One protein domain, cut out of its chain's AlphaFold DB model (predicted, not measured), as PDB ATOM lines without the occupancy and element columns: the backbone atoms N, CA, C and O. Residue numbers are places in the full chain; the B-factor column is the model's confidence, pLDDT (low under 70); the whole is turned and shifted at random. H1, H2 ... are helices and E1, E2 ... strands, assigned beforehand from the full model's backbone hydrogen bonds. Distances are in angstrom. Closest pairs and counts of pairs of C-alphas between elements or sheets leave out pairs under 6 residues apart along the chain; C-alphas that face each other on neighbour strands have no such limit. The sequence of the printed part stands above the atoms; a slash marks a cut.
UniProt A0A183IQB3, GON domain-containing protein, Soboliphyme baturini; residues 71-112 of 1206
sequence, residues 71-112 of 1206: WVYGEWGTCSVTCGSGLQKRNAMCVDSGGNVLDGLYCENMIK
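What this domain is: This is residues 71 to 112 of the 1206 residues of the protein "GON domain-containing protein" of Soboliphyme baturini (UniProt A0A183IQB3). What shape? With little regular structure, residues 71 to 95 run out and back as a rod, H1 near one end. Which parts? The printed part has 42 residues, and under half of them are in the named elements E1, E2, E3 and H1, in that order along the chain, class mixed; E1 and E3 form an antiparallel sheet. It is only just extended, close to loose: radius of gyration of the C-alphas 13.9 A, spans 40 by 18 by 12 A.

Where its parts are: Where is the sheet? E1 is residues 71 to 73, C-alpha 71 at (15.142, -25.284, 37.247); E3 is residues 92 to 95. What else? E2 is residues 86 to 89; H1 is residues 104 to 107, C-alpha 107 at (14.829, -23.149, 43.760).

How they stand to each other: Which strands pair? E1 and E3: N 72 and O 93, 2.9 A apart, are within hydrogen-bond range. And the rest? E2 runs on into E3 at 21 degrees. The closest C-alphas of E3 and H1, 94 and 104, are 5.4 A apart.

The domain as a whole: Any cut? The printed part has no cut; link E1 to E2 is long. Low confidence? Eight residues, among them 108 to 111, are under 70.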
ATOM      1  N   TRP A  71      15.127 -26.270  38.330       85.94
ATOM      2  CA  TRP A  71      15.142 -25.284  37.247       85.94
ATOM      3  C   TRP A  71      14.849 -25.971  35.905       85.94
ATOM      4  O   TRP A  71      15.463 -26.987  35.581       85.94
ATOM      5  N   VAL A  72      13.935 -25.401  35.120       84.06
ATOM      6  CA  VAL A  72      13.682 -25.755  33.715       84.06
ATOM      7  C   VAL A  72      14.072 -24.567  32.842       84.06
ATOM      8  O   VAL A  72      13.796 -23.420  33.190       84.06
ATOM      9  N   TYR A  73      14.720 -24.845  31.714       87.19
ATOM     10  CA  TYR A  73      15.277 -23.850  30.798       87.19
ATOM     11  C   TYR A  73      14.511 -23.875  29.477       87.19
ATOM     12  O   TYR A  73      14.131 -24.953  29.019       87.19
ATOM     13  N   GLY A  74      14.299 -22.711  28.867       81.44
ATOM     14  CA  GLY A  74      13.793 -22.631  27.498       81.44
ATOM     15  C   GLY A  74      14.903 -22.725  26.450       81.44
ATOM     16  O   GLY A  74      16.089 -22.862  26.770       81.44
ATOM     17  N   GLU A  75      14.491 -22.623  25.189       85.69
ATOM     18  CA  GLU A  75      15.383 -22.610  24.029       85.69
ATOM     19  C   GLU A  75      16.334 -21.403  24.015       85.69
ATOM     20  O   GLU A  75      16.071 -20.350  24.606       85.69
ATOM     21  N   TRP A  76      17.448 -21.553  23.296       83.75
ATOM     22  CA  TRP A  76      18.393 -20.464  23.063       83.75
ATOM     23  C   TRP A  76      17.863 -19.492  22.002       83.75
ATOM     24  O   TRP A  76      17.528 -19.886  20.887       83.75
ATOM     25  N   GLY A  77      17.825 -18.202  22.342       81.56
ATOM     26  CA  GLY A  77      17.524 -17.124  21.402       81.56
ATOM     27  C   GLY A  77      18.618 -16.930  20.346       81.56
ATOM     28  O   GLY A  77      19.719 -17.469  20.447       81.56
ATOM     29  N   THR A  78      18.327 -16.124  19.326       81.62
ATOM     30  CA  THR A  78      19.263 -15.839  18.230       81.62
ATOM     31  C   THR A  78      20.579 -15.222  18.721       81.62
ATOM     32  O   THR A  78      20.610 -14.409  19.645       81.62
ATOM     33  N   CYS A  79      21.688 -15.603  18.080       83.38
ATOM     34  CA  CYS A  79      23.011 -15.060  18.388       83.38
ATOM     35  C   CYS A  79      23.093 -13.557  18.083       83.38
ATOM     36  O   CYS A  79      22.665 -13.120  17.015       83.38
ATOM     37  N   SER A  80      23.713 -12.780  18.976       80.75
ATOM     38  CA  SER A  80      23.797 -11.315  18.871       80.75
ATOM     39  C   SER A  80      24.597 -10.777  17.674       80.75
ATOM     40  O   SER A  80      24.501  -9.589  17.377       80.75
ATOM     41  N   VAL A  81      25.406 -11.610  17.007       71.75
ATOM     42  CA  VAL A  81      26.152 -11.287  15.773       71.75
ATOM     43  C   VAL A  81      26.243 -12.522  14.871       71.75
ATOM     44  O   VAL A  81      26.133 -13.654  15.339       71.75
ATOM     45  N   THR A  82      26.495 -12.331  13.577       73.62
ATOM     46  CA  THR A  82      26.654 -13.419  12.589       73.62
ATOM     47  C   THR A  82      28.061 -14.028  12.546       73.62
ATOM     48  O   THR A  82      28.218 -15.169  12.117       73.62
ATOM     49  N   CYS A  83      29.081 -13.308  13.018       70.88
ATOM     50  CA  CYS A  83      30.477 -13.744  13.133       70.88
ATOM     51  C   CYS A  83      31.183 -12.951  14.248       70.88
ATOM     52  O   CYS A  83      30.698 -11.899  14.659       70.88
ATOM     53  N   GLY A  84      32.338 -13.421  14.728       58.75
ATOM     54  CA  GLY A  84      33.156 -12.679  15.697       58.75
ATOM     55  C   GLY A  84      32.808 -12.881  17.179       58.75
ATOM     56  O   GLY A  84      33.157 -12.028  17.986       58.75
ATOM     57  N   SER A  85      32.197 -14.014  17.552       69.38
ATOM     58  CA  SER A  85      31.869 -14.401  18.941       69.38
ATOM     59  C   SER A  85      30.797 -13.536  19.623       69.38
ATOM     60  O   SER A  85      31.083 -12.753  20.529       69.38
ATOM     61  N   GLY A  86      29.539 -13.750  19.236       78.38
ATOM     62  CA  GLY A  86      28.370 -13.188  19.913       78.38
ATOM     63  C   GLY A  86      27.962 -13.921  21.183       78.38
ATOM     64  O   GLY A  86      28.577 -14.912  21.582       78.38
ATOM     65  N   LEU A  87      26.862 -13.446  21.767       78.62
ATOM     66  CA  LEU A  87      26.150 -14.086  22.869       78.62
ATOM     67  C   LEU A  87      24.737 -14.478  22.425       78.62
ATOM     68  O   LEU A  87      24.076 -13.741  21.695       78.62
ATOM     69  N   GLN A  88      24.274 -15.627  22.900       84.06
ATOM     70  CA  GLN A  88      22.884 -16.079  22.827       84.06
ATOM     71  C   GLN A  88      22.377 -16.321  24.252       84.06
ATOM     72  O   GLN A  88      23.152 -16.729  25.122       84.06
ATOM     73  N   LYS A  89      21.092 -16.043  24.501       84.25
ATOM     74  CA  LYS A  89      20.481 -16.090  25.841       84.25
ATOM     75  C   LYS A  89      19.282 -17.037  25.878       84.25
ATOM     76  O   LYS A  89      18.584 -17.155  24.874       84.25
ATOM     77  N   ARG A  90      19.025 -17.671  27.024       83.94
ATOM     78  CA  ARG A  90      17.820 -18.481  27.303       83.94
ATOM     79  C   ARG A  90      17.190 -18.079  28.636       83.94
ATOM     80  O   ARG A  90      17.875 -17.563  29.517       83.94
ATOM     81  N   ASN A  91      15.896 -18.325  28.803       81.88
ATOM     82  CA  ASN A  91      15.200 -18.125  30.078       81.88
ATOM     83  C   ASN A  91      15.273 -19.383  30.969       81.88
ATOM     84  O   ASN A  91      15.598 -20.479  30.509       81.88
ATOM     85  N   ALA A  92      14.964 -19.218  32.258       86.44
ATOM     86  CA  ALA A  92      14.814 -20.324  33.201       86.44
ATOM     87  C   ALA A  92      13.741 -20.032  34.253       86.44
ATOM     88  O   ALA A  92      13.661 -18.917  34.769       86.44
ATOM     89  N   MET A  93      12.971 -21.059  34.598       83.75
ATOM     90  CA  MET A  93      11.859 -21.030  35.549       83.75
ATOM     91  C   MET A  93      12.044 -22.115  36.616       83.75
ATOM     92  O   MET A  93      12.520 -23.210  36.313       83.75
ATOM     93  N   CYS A  94      11.709 -21.801  37.866       84.69
ATOM     94  CA  CYS A  94      11.649 -22.786  38.946       84.69
ATOM     95  C   CYS A  94      10.334 -23.557  38.810       84.69
ATOM     96  O   CYS A  94       9.290 -22.933  38.623       84.69
ATOM     97  N   VAL A  95      10.369 -24.887  38.889       83.81
ATOM     98  CA  VAL A  95       9.159 -25.721  38.897       83.81
ATOM     99  C   VAL A  95       9.183 -26.744  40.026       83.81
ATOM    100  O   VAL A  95      10.252 -27.181  40.465       83.81
ATOM    101  N   ASP A  96       7.996 -27.131  40.483       80.12
ATOM    102  CA  ASP A  96       7.805 -28.237  41.421       80.12
ATOM    103  C   ASP A  96       7.824 -29.621  40.730       80.12
ATOM    104  O   ASP A  96       8.112 -29.759  39.536       80.12
ATOM    105  N   SER A  97       7.516 -30.667  41.500       74.56
ATOM    106  CA  SER A  97       7.411 -32.049  41.020       74.56
ATOM    107  C   SER A  97       6.186 -32.318  40.133       74.56
ATOM    108  O   SER A  97       6.196 -33.304  39.398       74.56
ATOM    109  N   GLY A  98       5.163 -31.455  40.164       76.31
ATOM    110  CA  GLY A  98       4.009 -31.478  39.258       76.31
ATOM    111  C   GLY A  98       4.219 -30.675  37.967       76.31
ATOM    112  O   GLY A  98       3.438 -30.816  37.030       76.31
ATOM    113  N   GLY A  99       5.279 -29.864  37.893       71.88
ATOM    114  CA  GLY A  99       5.574 -28.968  36.773       71.88
ATOM    115  C   GLY A  99       4.989 -27.558  36.913       71.88
ATOM    116  O   GLY A  99       5.095 -26.775  35.969       71.88
ATOM    117  N   ASN A 100       4.404 -27.207  38.063       80.12
ATOM    118  CA  ASN A 100       3.889 -25.861  38.317       80.12
ATOM    119  C   ASN A 100       5.050 -24.874  38.473       80.12
ATOM    120  O   ASN A 100       6.033 -25.180  39.152       80.12
ATOM    121  N   VAL A 101       4.929 -23.681  37.886       78.50
ATOM    122  CA  VAL A 101       5.943 -22.625  38.020       78.50
ATOM    123  C   VAL A 101       5.878 -22.012  39.419       78.50
ATOM    124  O   VAL A 101       4.835 -21.515  39.840       78.50
ATOM    125  N   LEU A 102       7.009 -22.031  40.122       76.19
ATOM    126  CA  LEU A 102       7.200 -21.414  41.433       76.19
ATOM    127  C   LEU A 102       8.046 -20.139  41.323       76.19
ATOM    128  O   LEU A 102       8.799 -19.947  40.364       76.19
ATOM    129  N   ASP A 103       7.980 -19.300  42.358       75.38
ATOM    130  CA  ASP A 103       8.934 -18.202  42.545       75.38
ATOM    131  C   ASP A 103      10.375 -18.750  42.647       75.38
ATOM    132  O   ASP A 103      10.621 -19.822  43.211       75.38
ATOM    133  N   GLY A 104      11.343 -18.014  42.098       65.50
ATOM    134  CA  GLY A 104      12.743 -18.420  42.005       65.50
ATOM    135  C   GLY A 104      13.392 -18.709  43.360       65.50
ATOM    136  O   GLY A 104      14.276 -19.565  43.430       65.50
ATOM    137  N   LEU A 105      12.899 -18.070  44.427       67.19
ATOM    138  CA  LEU A 105      13.315 -18.294  45.815       67.19
ATOM    139  C   LEU A 105      13.183 -19.773  46.237       67.19
ATOM    140  O   LEU A 105      14.021 -20.304  46.963       67.19
ATOM    141  N   TYR A 106      12.180 -20.498  45.722       71.31
ATOM    142  CA  TYR A 106      11.957 -21.912  46.056       71.31
ATOM    143  C   TYR A 106      12.951 -22.883  45.393       71.31
ATOM    144  O   TYR A 106      13.013 -24.045  45.808       71.31
ATOM    145  N   CYS A 107      13.738 -22.414  44.414       75.38
ATOM    146  CA  CYS A 107      14.829 -23.149  43.760       75.38
ATOM    147  C   CYS A 107      16.213 -22.506  43.990       75.38
ATOM    148  O   CYS A 107      17.173 -22.879  43.314       75.38
ATOM    149  N   GLU A 108      16.352 -21.551  44.915       68.56
ATOM    150  CA  GLU A 108      17.602 -20.800  45.129       68.56
ATOM    151  C   GLU A 108      18.779 -21.698  45.564       68.56
ATOM    152  O   GLU A 108      19.912 -21.498  45.135       68.56
ATOM    153  N   ASN A 109      18.486 -22.769  46.310       65.69
ATOM    154  CA  ASN A 109      19.453 -23.797  46.716       65.69
ATOM    155  C   ASN A 109      19.692 -24.904  45.658       65.69
ATOM    156  O   ASN A 109      20.433 -25.851  45.923       65.69
ATOM    157  N   MET A 110      19.073 -24.824  44.471       68.19
ATOM    158  CA  MET A 110      19.248 -25.795  43.379       68.19
ATOM    159  C   MET A 110      20.186 -25.251  42.299       68.19
ATOM    160  O   MET A 110      20.085 -24.090  41.902       68.19
ATOM    161  N   ILE A 111      21.068 -26.110  41.772       65.31
ATOM    162  CA  ILE A 111      22.064 -25.731  40.757       65.31
ATOM    163  C   ILE A 111      21.368 -25.140  39.522       65.31
ATOM    164  O   ILE A 111      20.589 -25.816  38.846       65.31
ATOM    165  N   LYS A 112      21.683 -23.876  39.224       80.31
ATOM    166  CA  LYS A 112      21.171 -23.131  38.073       80.31
ATOM    167  C   LYS A 112      22.244 -23.038  36.990       80.31
ATOM    168  O   LYS A 112      23.332 -22.521  37.231       80.31
TER     169      LYS A 112